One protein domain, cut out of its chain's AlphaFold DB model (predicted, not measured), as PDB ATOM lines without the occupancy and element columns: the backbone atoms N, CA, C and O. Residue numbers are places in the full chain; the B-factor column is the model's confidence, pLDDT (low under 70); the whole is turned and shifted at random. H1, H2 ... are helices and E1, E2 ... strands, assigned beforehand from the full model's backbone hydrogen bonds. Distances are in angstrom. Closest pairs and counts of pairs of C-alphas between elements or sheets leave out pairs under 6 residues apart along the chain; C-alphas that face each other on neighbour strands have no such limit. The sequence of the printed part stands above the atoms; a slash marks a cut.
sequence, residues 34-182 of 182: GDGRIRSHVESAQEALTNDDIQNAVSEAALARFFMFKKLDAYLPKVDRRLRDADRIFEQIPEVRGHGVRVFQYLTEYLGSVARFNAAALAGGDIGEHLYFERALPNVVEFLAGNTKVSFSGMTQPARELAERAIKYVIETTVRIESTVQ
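AT A GLANCE: This is residues 34 to 182 of the 182 residues of an uncharacterized protein of Marinobacter sp. Z-F4-2 (UniProt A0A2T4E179). Helices H1, H2 and H6 form a bundle, from which a helical hairpin, H3 and H4, reaches away as a long arm. H5 makes a corner with H4 at the arm's base, and a small strand hairpin, E1 and E2, packs on H2. The 149 printed residues have six named helices and two antiparallel strands, in the order H1 H2 H3 H4 H5 E1 E2 H6, mostly helix. The whole is loose, with a radius of gyration of the C-alphas of 18.5 A and spans of 63 by 38 by 32 A.

HOW THE PARTS SIT: H1, residues 36 to 50, and H2, residues 54 to 72, touch as a hairpin; their closest C-alphas, Ala 45 and Ala 57, are 4.1 A apart. H6, residues 160 to 180, runs the same way as H2 at a shallow tilt of 20 degrees; their closest C-alphas, Val 58 and Ala 163, are 5.0 A apart. H3, residues 81 to 91, touches residues 103 to 108 alone of H4, residues 103 to 122; the closest C-alphas, Arg 84 and Gln 105, are 4.2 A apart. H5, residues 127 to 136, touches H4 only at the corner, C-alphas 120 and 127 being closest at 6.6 A. E1, residues 139 to 142, pairs with E2, residues 148 to 151, N 141 and O 149 being 2.9 A apart. Every O i to N i+4 pair is within hydrogen-bond range in H1, H2, H4 and H6, against 5 of 6 in H5 and 0 of 7 in H3, where 7 of 8 O i to N i+3 pairs are.

IN THESE COORDINATES: H1 begins at C-alpha 36 (31.479, -95.938, 100.247); H2 measures 27.1 A, H4 28.1 A and H6 30.5 A, ending at C-alpha 180 (40.727, -86.211, 87.909).

THE WHOLE: C-alphas 50 and 94 are farthest apart, 63.4 A. The printed part has no cut; H3 to H4 is the long link. Residues 120, 122 to 125, 144, 154 and 181 to 182 have pLDDT under 70.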
ATOM      1  N   GLY A  34      34.548 -90.404  98.039       85.50
ATOM      2  CA  GLY A  34      33.191 -90.593  97.521       85.50
ATOM      3  C   GLY A  34      32.733 -92.055  97.518       85.50
ATOM      4  O   GLY A  34      31.565 -92.342  97.788       85.50
ATOM      5  N   ASP A  35      33.647 -92.990  97.259       88.50
ATOM      6  CA  ASP A  35      33.357 -94.424  97.251       88.50
ATOM      7  C   ASP A  35      33.104 -95.003  98.654       88.50
ATOM      8  O   ASP A  35      34.023 -95.140  99.461       88.50
ATOM      9  N   GLY A  36      31.861 -95.410  98.934       89.44
ATOM     10  CA  GLY A  36      31.479 -95.938 100.247       89.44
ATOM     11  C   GLY A  36      32.232 -97.204 100.668       89.44
ATOM     12  O   GLY A  36      32.459 -97.405 101.859       89.44
ATOM     13  N   ARG A  37      32.671 -98.043  99.716       91.19
ATOM     14  CA  ARG A  37      33.417 -99.268 100.039       91.19
ATOM     15  C   ARG A  37      34.853 -98.944 100.430       91.19
ATOM     16  O   ARG A  37      35.344 -99.480 101.415       91.19
ATOM     17  N   ILE A  38      35.513 -98.060  99.680       91.56
ATOM     18  CA  ILE A  38      36.873 -97.610 100.013       91.56
ATOM     19  C   ILE A  38      36.848 -96.842 101.339       91.56
ATOM     20  O   ILE A  38      37.654 -97.136 102.218       91.56
ATOM     21  N   ARG A  39      35.882 -95.927 101.511       94.06
ATOM     22  CA  ARG A  39      35.694 -95.148 102.741       94.06
ATOM     23  C   ARG A  39      35.558 -96.040 103.972       94.06
ATOM     24  O   ARG A  39      36.303 -95.846 104.923       94.06
ATOM     25  N   SER A  40      34.677 -97.040 103.924       94.06
ATOM     26  CA  SER A  40      34.453 -97.951 105.050       94.06
ATOM     27  C   SER A  40      35.732 -98.677 105.476       94.06
ATOM     28  O   SER A  40      36.015 -98.731 106.665       94.06
ATOM     29  N   HIS A  41      36.534 -99.179 104.531       95.62
ATOM     30  CA  HIS A  41      37.809 -99.826 104.864       95.62
ATOM     31  C   HIS A  41      38.829 -98.837 105.454       95.62
ATOM     32  O   HIS A  41      39.568 -99.184 106.370       95.62
ATOM     33  N   VAL A  42      38.870 -97.588 104.977       94.06
ATOM     34  CA  VAL A  42      39.742 -96.553 105.558       94.06
ATOM     35  C   VAL A  42      39.317 -96.197 106.986       94.06
ATOM     36  O   VAL A  42      40.172 -96.112 107.866       94.06
ATOM     37  N   GLU A  43      38.017 -96.027 107.233       93.50
ATOM     38  CA  GLU A  43      37.471 -95.753 108.569       93.50
ATOM     39  C   GLU A  43      37.769 -96.911 109.532       93.50
ATOM     40  O   GLU A  43      38.297 -96.683 110.619       93.50
ATOM     41  N   SER A  44      37.552 -98.159 109.103       93.69
ATOM     42  CA  SER A  44      37.904 -99.348 109.891       93.69
ATOM     43  C   SER A  44      39.408 -99.452 110.161       93.69
ATOM     44  O   SER A  44      39.808 -99.863 111.251       93.69
ATOM     45  N   ALA A  45      40.262 -99.037 109.220       93.62
ATOM     46  CA  ALA A  45      41.707 -98.999 109.436       93.62
ATOM     47  C   ALA A  45      42.112 -97.961 110.501       93.62
ATOM     48  O   ALA A  45      42.971 -98.236 111.339       93.62
ATOM     49  N   GLN A  46      41.489 -96.778 110.490       91.94
ATOM     50  CA  GLN A  46      41.723 -95.725 111.487       91.94
ATOM     51  C   GLN A  46      41.207 -96.118 112.876       91.94
ATOM     52  O   GLN A  46      41.875 -95.864 113.882       91.94
ATOM     53  N   GLU A  47      40.049 -96.773 112.942       92.62
ATOM     54  CA  GLU A  47      39.508 -97.317 114.187       92.62
ATOM     55  C   GLU A  47      40.438 -98.395 114.764       92.62
ATOM     56  O   GLU A  47      40.795 -98.344 115.941       92.62
ATOM     57  N   ALA A  48      40.917 -99.320 113.927       92.69
ATOM     58  CA  ALA A  48      41.872-100.346 114.337       92.69
ATOM     59  C   ALA A  48      43.194 -99.746 114.853       92.69
ATOM     60  O   ALA A  48      43.702-100.195 115.878       92.69
ATOM     61  N   LEU A  49      43.711 -98.686 114.217       91.19
ATOM     62  CA  LEU A  49      44.879 -97.941 114.713       91.19
ATOM     63  C   LEU A  49      44.646 -97.307 116.087       91.19
ATOM     64  O   LEU A  49      45.543 -97.306 116.931       91.19
ATOM     65  N   THR A  50      43.451 -96.760 116.304       90.25
ATOM     66  CA  THR A  50      43.066 -96.140 117.580       90.25
ATOM     67  C   THR A  50      43.004 -97.181 118.700       90.25
ATOM     68  O   THR A  50      43.415 -96.903 119.824       90.25
ATOM     69  N   ASN A  51      42.571 -98.401 118.371       92.75
ATOM     70  CA  ASN A  51      42.514 -99.544 119.285       92.75
ATOM     71  C   ASN A  51      43.847-100.312 119.413       92.75
ATOM     72  O   ASN A  51      43.881-101.359 120.056       92.75
ATOM     73  N   ASP A  52      44.925 -99.813 118.801       91.81
ATOM     74  CA  ASP A  52      46.252-100.448 118.739       91.81
ATOM     75  C   ASP A  52      46.265-101.852 118.088       91.81
ATOM     76  O   ASP A  52      47.210-102.629 118.233       91.81
ATOM     77  N   ASP A  53      45.239-102.173 117.292       93.50
ATOM     78  CA  ASP A  53      45.171-103.380 116.463       93.50
ATOM     79  C   ASP A  53      45.854-103.133 115.109       93.50
ATOM     80  O   ASP A  53      45.230-102.941 114.059       93.50
ATOM     81  N   ILE A  54      47.188-103.115 115.141       93.19
ATOM     82  CA  ILE A  54      48.022-102.769 113.982       93.19
ATOM     83  C   ILE A  54      47.835-103.753 112.820       93.19
ATOM     84  O   ILE A  54      47.863-103.364 111.650       93.19
ATOM     85  N   GLN A  55      47.634-105.038 113.119       92.12
ATOM     86  CA  GLN A  55      47.467-106.052 112.082       92.12
ATOM     87  C   GLN A  55      46.148-105.862 111.330       92.12
ATOM     88  O   GLN A  55      46.124-105.965 110.097       92.12
ATOM     89  N   ASN A  56      45.064-105.558 112.046       93.00
ATOM     90  CA  ASN A  56      43.796-105.258 111.404       93.00
ATOM     91  C   ASN A  56      43.856-103.926 110.645       93.00
ATOM     92  O   ASN A  56      43.435-103.868 109.493       93.00
ATOM     93  N   ALA A  57      44.502-102.899 111.206       93.62
ATOM     94  CA  ALA A  57      44.698-101.623 110.520       93.62
ATOM     95  C   ALA A  57      45.405-101.778 109.162       93.62
ATOM     96  O   ALA A  57      44.957-101.239 108.149       93.62
ATOM     97  N   VAL A  58      46.483-102.568 109.111       93.69
ATOM     98  CA  VAL A  58      47.186-102.866 107.854       93.69
ATOM     99  C   VAL A  58      46.328-103.705 106.900       93.69
ATOM    100  O   VAL A  58      46.388-103.490 105.687       93.69
ATOM    101  N   SER A  59      45.519-104.633 107.418       93.88
ATOM    102  CA  SER A  59      44.594-105.435 106.601       93.88
ATOM    103  C   SER A  59      43.565-104.558 105.894       93.88
ATOM    104  O   SER A  59      43.381-104.666 104.681       93.88
ATOM    105  N   GLU A  60      42.932-103.668 106.651       95.12
ATOM    106  CA  GLU A  60      41.900-102.759 106.164       95.12
ATOM    107  C   GLU A  60      42.482-101.716 105.198       95.12
ATOM    108  O   GLU A  60      41.931-101.488 104.118       95.12
ATOM    109  N   ALA A  61      43.675-101.180 105.481       93.81
ATOM    110  CA  ALA A  61      44.385-100.306 104.548       93.81
ATOM    111  C   ALA A  61      44.735-101.020 103.223       93.81
ATOM    112  O   ALA A  61      44.608-100.438 102.140       93.81
ATOM    113  N   ALA A  62      45.135-102.295 103.279       92.31
ATOM    114  CA  ALA A  62      45.403-103.095 102.086       92.31
ATOM    115  C   ALA A  62      44.128-103.362 101.266       92.31
ATOM    116  O   ALA A  62      44.162-103.269 100.035       92.31
ATOM    117  N   LEU A  63      42.998-103.638 101.929       93.75
ATOM    118  CA  LEU A  63      41.686-103.777 101.285       93.75
ATOM    119  C   LEU A  63      41.254-102.475 100.607       93.75
ATOM    120  O   LEU A  63      40.869-102.494  99.435       93.75
ATOM    121  N   ALA A  64      41.387-101.341 101.295       92.62
ATOM    122  CA  ALA A  64      41.073-100.032 100.735       92.62
ATOM    123  C   ALA A  64      41.913 -99.742  99.476       92.62
ATOM    124  O   ALA A  64      41.363 -99.397  98.426       92.62
ATOM    125  N   ARG A  65      43.233 -99.993  99.529       90.56
ATOM    126  CA  ARG A  65      44.132 -99.883  98.364       90.56
ATOM    127  C   ARG A  65      43.706-100.808  97.223       90.56
ATOM    128  O   ARG A  65      43.737-100.399  96.062       90.56
ATOM    129  N   PHE A  66      43.327-102.047  97.528       90.31
ATOM    130  CA  PHE A  66      42.870-103.007  96.525       90.31
ATOM    131  C   PHE A  66      41.621-102.503  95.792       90.31
ATOM    132  O   PHE A  66      41.603-102.493  94.562       90.31
ATOM    133  N   PHE A  67      40.602-102.031  96.516       89.88
ATOM    134  CA  PHE A  67      39.383-101.511  95.889       89.88
ATOM    135  C   PHE A  67      39.613-100.208  95.121       89.88
ATOM    136  O   PHE A  67      39.049-100.046  94.039       89.88
ATOM    137  N   MET A  68      40.493 -99.335  95.617       87.88
ATOM    138  CA  MET A  68      40.938 -98.140  94.896       87.88
ATOM    139  C   MET A  68      41.517 -98.501  93.518       87.88
ATOM    140  O   MET A  68      41.063 -97.977  92.501       87.88
ATOM    141  N   PHE A  69      42.459 -99.450  93.451       83.81
ATOM    142  CA  PHE A  69      43.025 -99.887  92.169       83.81
ATOM    143  C   PHE A  69      42.042-100.683  91.315       83.81
ATOM    144  O   PHE A  69      42.026-100.516  90.102       83.81
ATOM    145  N   LYS A  70      41.162-101.484  91.919       84.19
ATOM    146  CA  LYS A  70      40.109-102.192  91.182       84.19
ATOM    147  C   LYS A  70      39.159-101.226  90.463       84.19
ATOM    148  O   LYS A  70      38.667-101.536  89.380       84.19
ATOM    149  N   LYS A  71      38.900-100.055  91.050       80.94
ATOM    150  CA  LYS A  71      38.114 -98.994  90.411       80.94
ATOM    151  C   LYS A  71      38.883 -98.356  89.254       80.94
ATOM    152  O   LYS A  71      38.304 -98.156  88.192       80.94
ATOM    153  N   LEU A  72      40.185 -98.113  89.420       76.81
ATOM    154  CA  LEU A  72      41.062 -97.647  88.339       76.81
ATOM    155  C   LEU A  72      41.168 -98.647  87.182       76.81
ATOM    156  O   LEU A  72      41.149 -98.236  86.027       76.81
ATOM    157  N   ASP A  73      41.205 -99.948  87.473       75.94
ATOM    158  CA  ASP A  73      41.241-101.021  86.472       75.94
ATOM    159  C   ASP A  73      40.049-100.974  85.499       75.94
ATOM    160  O   ASP A  73      40.139-101.506  84.391       75.94
ATOM    161  N   ALA A  74      38.932-100.339  85.876       73.44
ATOM    162  CA  ALA A  74      37.806-100.114  84.970       73.44
ATOM    163  C   ALA A  74      38.132 -99.110  83.848       73.44
ATOM    164  O   ALA A  74      37.545 -99.199  82.771       73.44
ATOM    165  N   TYR A  75      39.070 -98.192  84.086       70.62
ATOM    166  CA  TYR A  75      39.468 -97.128  83.161       70.62
ATOM    167  C   TYR A  75      40.741 -97.460  82.372       70.62
ATOM    168  O   TYR A  75      41.121 -96.716  81.468       70.62
ATOM    169  N   LEU A  76      41.408 -98.571  82.691       72.38
ATOM    170  CA  LEU A  76      42.659 -98.968  82.053       72.38
ATOM    171  C   LEU A  76      42.427 -99.963  80.910       72.38
ATOM    172  O   LEU A  76      41.557-100.836  80.999       72.38
ATOM    173  N   PRO A  77      43.247 -99.900  79.846       70.00
ATOM    174  CA  PRO A  77      43.236-100.918  78.810       70.00
ATOM    175  C   PRO A  77      43.609-102.278  79.411       70.00
ATOM    176  O   PRO A  77      44.660-102.448  80.034       70.00
ATOM    177  N   LYS A  78      42.736-103.268  79.210       74.75
ATOM    178  CA  LYS A  78      42.955-104.633  79.694       74.75
ATOM    179  C   LYS A  78      43.862-105.379  78.732       74.75
ATOM    180  O   LYS A  78      43.531-105.553  77.562       74.75
ATOM    181  N   VAL A  79      44.981-105.871  79.249       75.56
ATOM    182  CA  VAL A  79      45.830-106.811  78.517       75.56
ATOM    183  C   VAL A  79      45.128-108.163  78.497       75.56
ATOM    184  O   VAL A  79      44.809-108.713  79.556       75.56
ATOM    185  N   ASP A  80      44.872-108.700  77.305       78.38
ATOM    186  CA  ASP A  80      44.289-110.032  77.179       78.38
ATOM    187  C   ASP A  80      45.271-111.070  77.731       78.38
ATOM    188  O   ASP A  80      46.340-111.311  77.174       78.38
ATOM    189  N   ARG A  81      44.905-111.720  78.840       74.25
ATOM    190  CA  ARG A  81      45.730-112.768  79.452       74.25
ATOM    191  C   ARG A  81      45.892-113.984  78.547       74.25
ATOM    192  O   ARG A  81      46.792-114.771  78.807       74.25
ATOM    193  N   ARG A  82      45.053-114.154  77.522       81.12
ATOM    194  CA  ARG A  82      45.177-115.224  76.524       81.12
ATOM    195  C   ARG A  82      46.328-114.989  75.555       81.12
ATOM    196  O   ARG A  82      46.723-115.935  74.886       81.12
ATOM    197  N   LEU A  83      46.926-113.789  75.517       80.06
ATOM    198  CA  LEU A  83      48.135-113.559  74.719       80.06
ATOM    199  C   LEU A  83      49.239-114.552  75.104       80.06
ATOM    200  O   LEU A  83      49.884-115.102  74.223       80.06
ATOM    201  N   ARG A  84      49.396-114.857  76.400       83.00
ATOM    202  CA  ARG A  84      50.371-115.851  76.886       83.00
ATOM    203  C   ARG A  84      50.155-117.250  76.304       83.00
ATOM    204  O   ARG A  84      51.099-118.018  76.198       83.00
ATOM    205  N   ASP A  85      48.928-117.588  75.906       83.50
ATOM    206  CA  ASP A  85      48.629-118.897  75.326       83.50
ATOM    207  C   ASP A  85      49.206-119.016  73.904       83.50
ATOM    208  O   ASP A  85      49.397-120.130  73.416       83.50
ATOM    209  N   ALA A  86      49.553-117.891  73.262       84.00
ATOM    210  CA  ALA A  86      50.259-117.867  71.984       84.00
ATOM    211  C   ALA A  86      51.696-118.402  72.089       84.00
ATOM    212  O   ALA A  86      52.262-118.801  71.072       84.00
ATOM    213  N   ASP A  87      52.262-118.524  73.297       83.38
ATOM    214  CA  ASP A  87      53.545-119.213  73.484       83.38
ATOM    215  C   ASP A  87      53.479-120.690  73.052       83.38
ATOM    216  O   ASP A  87      54.478-121.253  72.605       83.38
ATOM    217  N   ARG A  88      52.281-121.300  73.054       83.44
ATOM    218  CA  ARG A  88      52.064-122.664  72.536       83.44
ATOM    219  C   ARG A  88      52.377-122.802  71.046       83.44
ATOM    220  O   ARG A  88      52.621-123.915  70.592       83.44
ATOM    221  N   ILE A  89      52.383-121.708  70.280       84.88
ATOM    222  CA  ILE A  89      52.770-121.729  68.862       84.88
ATOM    223  C   ILE A  89      54.244-122.136  68.736       84.88
ATOM    224  O   ILE A  89      54.585-122.944  67.877       84.88
ATOM    225  N   PHE A  90      55.111-121.658  69.634       81.94
ATOM    226  CA  PHE A  90      56.532-122.018  69.624       81.94
ATOM    227  C   PHE A  90      56.770-123.479  70.016       81.94
ATOM    228  O   PHE A  90      57.723-124.094  69.545       81.94
ATOM    229  N   GLU A  91      55.875-124.080  70.805       80.44
ATOM    230  CA  GLU A  91      55.929-125.513  71.121       80.44
ATOM    231  C   GLU A  91      55.588-126.417  69.923       80.44
ATOM    232  O   GLU A  91      55.902-127.610  69.945       80.44
ATOM    233  N   GLN A  92      54.963-125.869  68.876       82.31
ATOM    234  CA  GLN A  92      54.651-126.591  67.639       82.31
ATOM    235  C   GLN A  92      55.803-126.554  66.620       82.31
ATOM    236  O   GLN A  92      55.788-127.338  65.673       82.31
ATOM    237  N   ILE A  93      56.812-125.694  66.816       84.81
ATOM    238  CA  ILE A  93      57.964-125.549  65.917       84.81
ATOM    239  C   ILE A  93      59.078-126.514  66.359       84.81
ATOM    240  O   ILE A  93      59.597-126.356  67.467       84.81
ATOM    241  N   PRO A  94      59.486-127.499  65.533       80.31
ATOM    242  CA  PRO A  94      60.452-128.525  65.929       80.31
ATOM    243  C   PRO A  94      61.793-127.981  66.430       80.31
ATOM    244  O   PRO A  94      62.333-128.540  67.380       80.31
ATOM    245  N   GLU A  95      62.310-126.890  65.847       82.38
ATOM    246  CA  GLU A  95      63.600-126.311  66.257       82.38
ATOM    247  C   GLU A  95      63.552-125.575  67.605       82.38
ATOM    248  O   GLU A  95      64.591-125.297  68.193       82.38
ATOM    249  N   VAL A  96      62.355-125.236  68.093       77.12
ATOM    250  CA  VAL A  96      62.146-124.395  69.289       77.12
ATOM    251  C   VAL A  96      61.435-125.172  70.407       77.12
ATOM    252  O   VAL A  96      61.383-124.757  71.571       77.12
ATOM    253  N   ARG A  97      60.896-126.344  70.072       74.88
ATOM    254  CA  ARG A  97      60.148-127.213  70.972       74.88
ATOM    255  C   ARG A  97      61.002-127.647  72.163       74.88
ATOM    256  O   ARG A  97      62.095-128.179  72.013       74.88
ATOM    257  N   GLY A  98      60.473-127.452  73.371       71.62
ATOM    258  CA  GLY A  98      61.161-127.811  74.617       71.62
ATOM    259  C   GLY A  98      62.198-126.789  75.095       71.62
ATOM    260  O   GLY A  98      62.750-126.966  76.175       71.62
ATOM    261  N   HIS A  99      62.431-125.695  74.358       78.00
ATOM    262  CA  HIS A  99      63.315-124.603  74.795       78.00
ATOM    263  C   HIS A  99      62.624-123.589  75.718       78.00
ATOM    264  O   HIS A  99      63.252-122.635  76.168       78.00
ATOM    265  N   GLY A 100      61.338-123.796  76.033       77.31
ATOM    266  CA  GLY A 100      60.612-122.983  77.010       77.31
ATOM    267  C   GLY A 100      60.461-121.517  76.600       77.31
ATOM    268  O   GLY A 100      60.508-120.641  77.461       77.31
ATOM    269  N   VAL A 101      60.304-121.247  75.302       81.56
ATOM    270  CA  VAL A 101      60.124-119.892  74.769       81.56
ATOM    271  C   VAL A 101      58.792-119.309  75.253       81.56
ATOM    272  O   VAL A 101      57.734-119.877  75.001       81.56
ATOM    273  N   ARG A 102      58.869-118.184  75.972       83.81
ATOM    274  CA  ARG A 102      57.766-117.540  76.718       83.81
ATOM    275  C   ARG A 102      57.597-116.061  76.354       83.81
ATOM    276  O   ARG A 102      57.441-115.197  77.216       83.81
ATOM    277  N   VAL A 103      57.740-115.738  75.071       85.06
ATOM    278  CA  VAL A 103      57.773-114.348  74.584       85.06
ATOM    279  C   VAL A 103      56.468-113.624  74.905       85.06
ATOM    280  O   VAL A 103      56.493-112.505  75.422       85.06
ATOM    281  N   PHE A 104      55.326-114.254  74.639       84.94
ATOM    282  CA  PHE A 104      54.028-113.641  74.877       84.94
ATOM    283  C   PHE A 104      53.673-113.599  76.359       84.94
ATOM    284  O   PHE A 104      53.039-112.634  76.786       84.94
ATOM    285  N   GLN A 105      54.106-114.575  77.162       83.81
ATOM    286  CA  GLN A 105      54.009-114.498  78.617       83.81
ATOM    287  C   GLN A 105      54.743-113.253  79.136       83.81
ATOM    288  O   GLN A 105      54.120-112.432  79.810       83.81
ATOM    289  N   TYR A 106      56.015-113.056  78.769       84.44
ATOM    290  CA  TYR A 106      56.783-111.888  79.214       84.44
ATOM    291  C   TYR A 106      56.189-110.569  78.718       84.44
ATOM    292  O   TYR A 106      56.104-109.605  79.478       84.44
ATOM    293  N   LEU A 107      55.715-110.524  77.470       84.69
ATOM    294  CA  LEU A 107      55.041-109.344  76.934       84.69
ATOM    295  C   LEU A 107      53.746-109.033  77.700       84.69
ATOM    296  O   LEU A 107      53.483-107.878  78.026       84.69
ATOM    297  N   THR A 108      52.954-110.056  78.028       84.25
ATOM    298  CA  THR A 108      51.715-109.912  78.809       84.25
ATOM    299  C   THR A 108      52.009-109.377  80.212       84.25
ATOM    300  O   THR A 108      51.326-108.469  80.685       84.25
ATOM    301  N   GLU A 109      53.038-109.909  80.876       80.50
ATOM    302  CA  GLU A 109      53.485-109.465  82.203       80.50
ATOM    303  C   GLU A 109      54.011-108.022  82.182       80.50
ATOM    304  O   GLU A 109      53.685-107.225  83.070       80.50
ATOM    305  N   TYR A 110      54.767-107.659  81.140       82.31
ATOM    306  CA  TYR A 110      55.250-106.298  80.923       82.31
ATOM    307  C   TYR A 110      54.090-105.321  80.722       82.31
ATOM    308  O   TYR A 110      53.974-104.349  81.465       82.31
ATOM    309  N   LEU A 111      53.183-105.605  79.782       81.44
ATOM    310  CA  LEU A 111      52.026-104.751  79.508       81.44
ATOM    311  C   LEU A 111      51.114-104.621  80.735       81.44
ATOM    312  O   LEU A 111      50.613-103.534  81.015       81.44
ATOM    313  N   GLY A 112      50.935-105.696  81.509       77.62
ATOM    314  CA  GLY A 112      50.173-105.658  82.760       77.62
ATOM    315  C   GLY A 112      50.837-104.791  83.835       77.62
ATOM    316  O   GLY A 112      50.156-104.099  84.590       77.62
ATOM    317  N   SER A 113      52.168-104.791  83.900       74.38
ATOM    318  CA  SER A 113      52.922-103.906  84.795       74.38
ATOM    319  C   SER A 113      52.869-102.448  84.335       74.38
ATOM    320  O   SER A 113      52.656-101.567  85.161       74.38
ATOM    321  N   VAL A 114      52.960-102.184  83.026       78.69
ATOM    322  CA  VAL A 114      52.805-100.835  82.451       78.69
ATOM    323  C   VAL A 114      51.397-100.287  82.689       78.69
ATOM    324  O   VAL A 114      51.251 -99.121  83.040       78.69
ATOM    325  N   ALA A 115      50.356-101.113  82.565       75.06
ATOM    326  CA  ALA A 115      48.988-100.701  82.870       75.06
ATOM    327  C   ALA A 115      48.838-100.276  84.343       75.06
ATOM    328  O   ALA A 115      48.306 -99.203  84.612       75.06
ATOM    329  N   ARG A 116      49.379-101.058  85.291       70.56
ATOM    330  CA  ARG A 116      49.389-100.711  86.727       70.56
ATOM    331  C   ARG A 116      50.218 -99.461  87.027       70.56
ATOM    332  O   ARG A 116      49.799 -98.622  87.817       70.56
ATOM    333  N   PHE A 117      51.357 -99.305  86.356       73.25
ATOM    334  CA  PHE A 117      52.187 -98.106  86.448       73.25
ATOM    335  C   PHE A 117      51.428 -96.860  85.980       73.25
ATOM    336  O   PHE A 117      51.395 -95.851  86.680       73.25
ATOM    337  N   ASN A 118      50.744 -96.954  84.839       74.06
ATOM    338  CA  ASN A 118      49.899 -95.878  84.332       74.06
ATOM    339  C   ASN A 118      48.704 -95.612  85.253       74.06
ATOM    340  O   ASN A 118      48.330 -94.458  85.405       74.06
ATOM    341  N   ALA A 119      48.145 -96.631  85.915       72.12
ATOM    342  CA  ALA A 119      47.118 -96.460  86.945       72.12
ATOM    343  C   ALA A 119      47.609 -95.577  88.095       72.12
ATOM    344  O   ALA A 119      46.937 -94.627  88.483       72.12
ATOM    345  N   ALA A 120      48.794 -95.890  88.627       68.19
ATOM    346  CA  ALA A 120      49.406 -95.143  89.719       68.19
ATOM    347  C   ALA A 120      49.771 -93.711  89.291       68.19
ATOM    348  O   ALA A 120      49.551 -92.768  90.049       68.19
ATOM    349  N   ALA A 121      50.262 -93.540  88.060       72.38
ATOM    350  CA  ALA A 121      50.561 -92.229  87.489       72.38
ATOM    351  C   ALA A 121      49.291 -91.390  87.241       72.38
ATOM    352  O   ALA A 121      49.267 -90.210  87.578       72.38
ATOM    353  N   LEU A 122      48.222 -91.994  86.707       68.69
ATOM    354  CA  LEU A 122      46.911 -91.355  86.517       68.69
ATOM    355  C   LEU A 122      46.264 -90.971  87.846       68.69
ATOM    356  O   LEU A 122      45.609 -89.939  87.934       68.69
ATOM    357  N   ALA A 123      46.492 -91.764  88.889       66.88
ATOM    358  CA  ALA A 123      46.067 -91.436  90.240       66.88
ATOM    359  C   ALA A 123      46.810 -90.229  90.843       66.88
ATOM    360  O   ALA A 123      46.488 -89.793  91.947       66.88
ATOM    361  N   GLY A 124      47.821 -89.696  90.143       64.69
ATOM    362  CA  GLY A 124      48.619 -88.561  90.594       64.69
ATOM    363  C   GLY A 124      49.401 -88.848  91.876       64.69
ATOM    364  O   GLY A 124      49.768 -87.904  92.579       64.69
ATOM    365  N   GLY A 125      49.599 -90.126  92.216       68.25
ATOM    366  CA  GLY A 125      50.326 -90.564  93.403       68.25
ATOM    367  C   GLY A 125      51.838 -90.559  93.187       68.25
ATOM    368  O   GLY A 125      52.324 -90.590  92.054       68.25
ATOM    369  N   ASP A 126      52.599 -90.541  94.282       73.62
ATOM    370  CA  ASP A 126      54.039 -90.783  94.216       73.62
ATOM    371  C   ASP A 126      54.293 -92.253  93.838       73.62
ATOM    372  O   ASP A 126      53.906 -93.186  94.547       73.62
ATOM    373  N   ILE A 127      54.957 -92.461  92.699       73.06
ATOM    374  CA  ILE A 127      55.331 -93.786  92.186       73.06
ATOM    375  C   ILE A 127      56.198 -94.535  93.208       73.06
ATOM    376  O   ILE A 127      56.064 -95.753  93.353       73.06
ATOM    377  N   GLY A 128      57.067 -93.825  93.932       79.25
ATOM    378  CA  GLY A 128      57.891 -94.404  94.988       79.25
ATOM    379  C   GLY A 128      57.043 -94.995  96.111       79.25
ATOM    380  O   GLY A 128      57.298 -96.118  96.551       79.25
ATOM    381  N   GLU A 129      55.984 -94.293  96.519       81.62
ATOM    382  CA  GLU A 129      55.039 -94.797  97.518       81.62
ATOM    383  C   GLU A 129      54.219 -95.971  96.991       81.62
ATOM    384  O   GLU A 129      54.056 -96.969  97.694       81.62
ATOM    385  N   HIS A 130      53.778 -95.922  95.734       82.12
ATOM    386  CA  HIS A 130      53.067 -97.041  95.127       82.12
ATOM    387  C   HIS A 130      53.888 -98.340  95.164       82.12
ATOM    388  O   HIS A 130      53.371 -99.382  95.583       82.12
ATOM    389  N   LEU A 131      55.159 -98.266  94.752       81.69
ATOM    390  CA  LEU A 131      56.094 -99.396  94.742       81.69
ATOM    391  C   LEU A 131      56.438 -99.874  96.155       81.69
ATOM    392  O   LEU A 131      56.587-101.076  96.379       81.69
ATOM    393  N   TYR A 132      56.554 -98.947  97.109       87.38
ATOM    394  CA  TYR A 132      56.737 -99.284  98.516       87.38
ATOM    395  C   TYR A 132      55.555-100.112  99.030       87.38
ATOM    396  O   TYR A 132      55.752-101.222  99.522       87.38
ATOM    397  N   PHE A 133      54.323 -99.634  98.840       88.06
ATOM    398  CA  PHE A 133      53.124-100.318  99.327       88.06
ATOM    399  C   PHE A 133      52.785-101.601  98.568       88.06
ATOM    400  O   PHE A 133      52.158-102.480  99.150       88.06
ATOM    401  N   GLU A 134      53.213-101.763  97.312       83.19
ATOM    402  CA  GLU A 134      53.093-103.051  96.604       83.19
ATOM    403  C   GLU A 134      53.896-104.165  97.297       83.19
ATOM    404  O   GLU A 134      53.515-105.330  97.229       83.19
ATOM    405  N   ARG A 135      54.988-103.813  97.986       83.12
ATOM    406  CA  ARG A 135      55.843-104.764  98.712       83.12
ATOM    407  C   ARG A 135      55.526-104.831 100.203       83.12
ATOM    408  O   ARG A 135      55.684-105.887 100.805       83.12
ATOM    409  N   ALA A 136      55.146-103.701 100.795       87.75
ATOM    410  CA  ALA A 136      54.983-103.559 102.236       87.75
ATOM    411  C   ALA A 136      53.590-103.963 102.740       87.75
ATOM    412  O   ALA A 136      53.479-104.400 103.881       87.75
ATOM    413  N   LEU A 137      52.534-103.840 101.923       88.62
ATOM    414  CA  LEU A 137      51.179-104.231 102.323       88.62
ATOM    415  C   LEU A 137      50.879-105.693 101.985       88.62
ATOM    416  O   LEU A 137      51.343-106.195 100.957       88.62
ATOM    417  N   PRO A 138      50.081-106.383 102.817       89.25
ATOM    418  CA  PRO A 138      49.699-107.759 102.559       89.25
ATOM    419  C   PRO A 138      48.907-107.878 101.257       89.25
ATOM    420  O   PRO A 138      48.168-106.978 100.850       89.25
ATOM    421  N   ASN A 139      49.035-109.033 100.607       85.88
ATOM    422  CA  ASN A 139      48.350-109.284  99.347       85.88
ATOM    423  C   ASN A 139      46.855-109.504  99.580       85.88
ATOM    424  O   ASN A 139      46.460-110.306 100.428       85.88
ATOM    425  N   VAL A 140      46.028-108.851  98.768       88.19
ATOM    426  CA  VAL A 140      44.574-109.031  98.768       88.19
ATOM    427  C   VAL A 140      44.174-109.862  97.559       88.19
ATOM    428  O   VAL A 140      44.527-109.539  96.425       88.19
ATOM    429  N   VAL A 141      43.427-110.937  97.802       84.94
ATOM    430  CA  VAL A 141      42.889-111.807  96.752       84.94
ATOM    431  C   VAL A 141      41.371-111.787  96.815       84.94
ATOM    432  O   VAL A 141      40.783-111.994  97.876       84.94
ATOM    433  N   GLU A 142      40.739-111.566  95.668       82.62
ATOM    434  CA  GLU A 142      39.293-111.668  95.500       82.62
ATOM    435  C   GLU A 142      38.930-113.008  94.854       82.62
ATOM    436  O   GLU A 142      39.452-113.376  93.799       82.62
ATOM    437  N   PHE A 143      38.028-113.747  95.495       82.69
ATOM    438  CA  PHE A 143      37.482-114.996  94.977       82.69
ATOM    439  C   PHE A 143      36.264-114.736  94.083       82.69
ATOM    440  O   PHE A 143      35.597-113.712  94.191       82.69
ATOM    441  N   LEU A 144      35.911-115.717  93.247       69.25
ATOM    442  CA  LEU A 144      34.774-115.653  92.311       69.25
ATOM    443  C   LEU A 144      33.421-115.314  92.970       69.25
ATOM    444  O   LEU A 144      32.533-114.810  92.295       69.25
ATOM    445  N   ALA A 145      33.268-115.560  94.275       70.56
ATOM    446  CA  ALA A 145      32.071-115.221  95.048       70.56
ATOM    447  C   ALA A 145      32.042-113.763  95.562       70.56
ATOM    448  O   ALA A 145      31.144-113.407  96.317       70.56
ATOM    449  N   GLY A 146      33.031-112.929  95.217       72.06
ATOM    450  CA  GLY A 146      33.162-111.551  95.715       72.06
ATOM    451  C   GLY A 146      33.762-111.439  97.121       72.06
ATOM    452  O   GLY A 146      33.949-110.332  97.626       72.06
ATOM    453  N   ASN A 147      34.099-112.572  97.742       82.00
ATOM    454  CA  ASN A 147      34.803-112.609  99.018       82.00
ATOM    455  C   ASN A 147      36.267-112.218  98.813       82.00
ATOM    456  O   ASN A 147      36.953-112.789  97.962       82.00
ATOM    457  N   THR A 148      36.756-111.285  99.620       86.50
ATOM    458  CA  THR A 148      38.163-110.884  99.654       86.50
ATOM    459  C   THR A 148      38.867-111.486 100.858       86.50
ATOM    460  O   THR A 148      38.304-111.548 101.947       86.50
ATOM    461  N   LYS A 149      40.114-111.919 100.674       86.06
ATOM    462  CA  LYS A 149      40.977-112.383 101.761       86.06
ATOM    463  C   LYS A 149      42.316-111.665 101.704       86.06
ATOM    464  O   LYS A 149      42.920-111.558 100.638       86.06
ATOM    465  N   VAL A 150      42.777-111.230 102.870       87.00
ATOM    466  CA  VAL A 150      44.105-110.654 103.068       87.00
ATOM    467  C   VAL A 150      45.077-111.775 103.442       87.00
ATOM    468  O   VAL A 150      44.791-112.596 104.315       87.00
ATOM    469  N   SER A 151      46.211-111.844 102.749       85.56
ATOM    470  CA  SER A 151      47.279-112.811 102.993       85.56
ATOM    471  C   SER A 151      48.534-112.105 103.488       85.56
ATOM    472  O   SER A 151      49.170-111.354 102.750       85.56
ATOM    473  N   PHE A 152      48.930-112.433 104.715       83.12
ATOM    474  CA  PHE A 152      50.172-111.983 105.351       83.12
ATOM    475  C   PHE A 152      51.374-112.891 105.045       83.12
ATOM    476  O   PHE A 152      52.381-112.850 105.749       83.12
ATOM    477  N   SER A 153      51.282-113.768 104.037       74.50
ATOM    478  CA  SER A 153      52.323-114.767 103.771       74.50
ATOM    479  C   SER A 153      53.700-114.116 103.591       74.50
ATOM    480  O   SER A 153      53.906-113.365 102.639       74.50
ATOM    481  N   GLY A 154      54.640-114.440 104.482       67.75
ATOM    482  CA  GLY A 154      56.019-113.947 104.420       67.75
ATOM    483  C   GLY A 154      56.247-112.551 105.009       67.75
ATOM    484  O   GLY A 154      57.355-112.041 104.877       67.75
ATOM    485  N   MET A 155      55.251-111.939 105.661       72.56
ATOM    486  CA  MET A 155      55.419-110.652 106.341       72.56
ATOM    487  C   MET A 155      55.766-110.819 107.820       72.56
ATOM    488  O   MET A 155      55.170-111.624 108.534       72.56
ATOM    489  N   THR A 156      56.728-110.020 108.280       73.38
ATOM    490  CA  THR A 156      56.960-109.762 109.707       73.38
ATOM    491  C   THR A 156      55.783-108.963 110.278       73.38
ATOM    492  O   THR A 156      55.025-108.362 109.516       73.38
ATOM    493  N   GLN A 157      55.606-108.961 111.604       78.94
ATOM    494  CA  GLN A 157      54.557-108.166 112.249       78.94
ATOM    495  C   GLN A 157      54.583-106.711 111.743       78.94
ATOM    496  O   GLN A 157      55.653-106.094 111.747       78.94
ATOM    497  N   PRO A 158      53.441-106.177 111.274       84.31
ATOM    498  CA  PRO A 158      53.383-104.832 110.727       84.31
ATOM    499  C   PRO A 158      53.639-103.784 111.811       84.31
ATOM    500  O   PRO A 158      53.150-103.904 112.932       84.31
ATOM    501  N   ALA A 159      54.386-102.738 111.459       88.88
ATOM    502  CA  ALA A 159      54.601-101.579 112.320       88.88
ATOM    503  C   ALA A 159      53.446-100.574 112.198       88.88
ATOM    504  O   ALA A 159      52.835-100.446 111.136       88.88
ATOM    505  N   ARG A 160      53.194 -99.805 113.261       90.62
ATOM    506  CA  ARG A 160      52.169 -98.747 113.285       90.62
ATOM    507  C   ARG A 160      52.373 -97.701 112.184       90.62
ATOM    508  O   ARG A 160      51.433 -97.367 111.471       90.62
ATOM    509  N   GLU A 161      53.622 -97.286 111.975       90.06
ATOM    510  CA  GLU A 161      54.016 -96.333 110.929       90.06
ATOM    511  C   GLU A 161      53.592 -96.788 109.523       90.06
ATOM    512  O   GLU A 161      53.214 -95.970 108.684       90.06
ATOM    513  N   LEU A 162      53.618 -98.102 109.251       90.44
ATOM    514  CA  LEU A 162      53.184 -98.651 107.966       90.44
ATOM    515  C   LEU A 162      51.682 -98.428 107.751       90.44
ATOM    516  O   LEU A 162      51.280 -98.038 106.656       90.44
ATOM    517  N   ALA A 163      50.868 -98.670 108.782       90.19
ATOM    518  CA  ALA A 163      49.423 -98.478 108.723       90.19
ATOM    519  C   ALA A 163      49.062 -96.998 108.542       90.19
ATOM    520  O   ALA A 163      48.302 -96.666 107.635       90.19
ATOM    521  N   GLU A 164      49.657 -96.106 109.339       90.62
ATOM    522  CA  GLU A 164      49.429 -94.655 109.255       90.62
ATOM    523  C   GLU A 164      49.769 -94.118 107.857       90.62
ATOM    524  O   GLU A 164      48.962 -93.434 107.217       90.62
ATOM    525  N   ARG A 165      50.937 -94.503 107.330       90.38
ATOM    526  CA  ARG A 165      51.379 -94.082 106.000       90.38
ATOM    527  C   ARG A 165      50.497 -94.661 104.892       90.38
ATOM    528  O   ARG A 165      50.196 -93.957 103.931       90.38
ATOM    529  N   ALA A 166      50.058 -95.915 105.020       90.94
ATOM    530  CA  ALA A 166      49.177 -96.557 104.043       90.94
ATOM    531  C   ALA A 166      47.787 -95.911 104.002       90.94
ATOM    532  O   ALA A 166      47.269 -95.656 102.917       90.94
ATOM    533  N   ILE A 167      47.201 -95.607 105.163       91.38
ATOM    534  CA  ILE A 167      45.910 -94.915 105.270       91.38
ATOM    535  C   ILE A 167      45.989 -93.550 104.593       91.38
ATOM    536  O   ILE A 167      45.166 -93.245 103.728       91.38
ATOM    537  N   LYS A 168      47.016 -92.757 104.928       89.38
ATOM    538  CA  LYS A 168      47.244 -91.445 104.314       89.38
ATOM    539  C   LYS A 168      47.360 -91.551 102.794       89.38
ATOM    540  O   LYS A 168      46.647 -90.855 102.074       89.38
ATOM    541  N   TYR A 169      48.187 -92.479 102.314       88.19
ATOM    542  CA  TYR A 169      48.365 -92.736 100.888       88.19
ATOM    543  C   TYR A 169      47.043 -93.082 100.189       88.19
ATOM    544  O   TYR A 169      46.749 -92.524  99.131       88.19
ATOM    545  N   VAL A 170      46.226 -93.973 100.763       89.88
ATOM    546  CA  VAL A 170      44.942 -94.369 100.160       89.88
ATOM    547  C   VAL A 170      43.974 -93.191 100.095       89.88
ATOM    548  O   VAL A 170      43.353 -92.997  99.051       89.88
ATOM    549  N   ILE A 171      43.864 -92.387 101.157       89.25
ATOM    550  CA  ILE A 171      42.987 -91.208 101.169       89.25
ATOM    551  C   ILE A 171      43.415 -90.213 100.088       89.25
ATOM    552  O   ILE A 171      42.616 -89.863  99.220       89.25
ATOM    553  N   GLU A 172      44.680 -89.786 100.109       86.25
ATOM    554  CA  GLU A 172      45.188 -88.774  99.180       86.25
ATOM    555  C   GLU A 172      45.060 -89.226  97.725       86.25
ATOM    556  O   GLU A 172      44.622 -88.460  96.866       86.25
ATOM    557  N   THR A 173      45.410 -90.484  97.455       84.75
ATOM    558  CA  THR A 173      45.351 -91.053  96.108       84.75
ATOM    559  C   THR A 173      43.903 -91.184  95.635       84.75
ATOM    560  O   THR A 173      43.593 -90.802  94.510       84.75
ATOM    561  N   THR A 174      42.989 -91.654  96.490       86.50
ATOM    562  CA  THR A 174      41.573 -91.816  96.116       86.50
ATOM    563  C   THR A 174      40.916 -90.472  95.812       86.50
ATOM    564  O   THR A 174      40.281 -90.332  94.769       86.50
ATOM    565  N   VAL A 175      41.131 -89.462  96.659       85.31
ATOM    566  CA  VAL A 175      40.582 -88.112  96.450       85.31
ATOM    567  C   VAL A 175      41.121 -87.482  95.159       85.31
ATOM    568  O   VAL A 175      40.374 -86.828  94.431       85.31
ATOM    569  N   ARG A 176      42.401 -87.703  94.822       81.06
ATOM    570  CA  ARG A 176      42.984 -87.241  93.546       81.06
ATOM    571  C   ARG A 176      42.388 -87.945  92.332       81.06
ATOM    572  O   ARG A 176      42.117 -87.293  91.325       81.06
ATOM    573  N   ILE A 177      42.173 -89.258  92.405       79.94
ATOM    574  CA  ILE A 177      41.523 -90.006  91.319       79.94
ATOM    575  C   ILE A 177      40.116 -89.454  91.086       79.94
ATOM    576  O   ILE A 177      39.748 -89.162  89.952       79.94
ATOM    577  N   GLU A 178      39.341 -89.273  92.155       81.12
ATOM    578  CA  GLU A 178      37.963 -88.789  92.069       81.12
ATOM    579  C   GLU A 178      37.862 -87.349  91.556       81.12
ATOM    580  O   GLU A 178      36.863 -87.013  90.929       81.12
ATOM    581  N   SER A 179      38.885 -86.512  91.754       77.75
ATOM    582  CA  SER A 179      38.929 -85.163  91.174       77.75
ATOM    583  C   SER A 179      39.420 -85.121  89.723       77.75
ATOM    584  O   SER A 179      39.129 -84.159  89.017       77.75
ATOM    585  N   THR A 180      40.146 -86.147  89.265       71.62
ATOM    586  CA  THR A 180      40.727 -86.211  87.909       71.62
ATOM    587  C   THR A 180      39.827 -86.947  86.911       71.62
ATOM    588  O   THR A 180      39.892 -86.673  85.718       71.62
ATOM    589  N   VAL A 181      39.002 -87.890  87.383       64.62
ATOM    590  CA  VAL A 181      38.164 -88.781  86.549       64.62
ATOM    591  C   VAL A 181      36.697 -88.295  86.449       64.62
ATOM    592  O   VAL A 181      35.834 -89.040  85.988       64.62
ATOM    593  N   GLN A 182      36.399 -87.054  86.862       49.62
ATOM    594  CA  GLN A 182      35.111 -86.383  86.580       49.62
ATOM    595  C   GLN A 182      34.975 -86.017  85.100       49.62
ATOM    596  O   GLN A 182      33.840 -86.143  84.586       49.62
TER     597      GLN A 182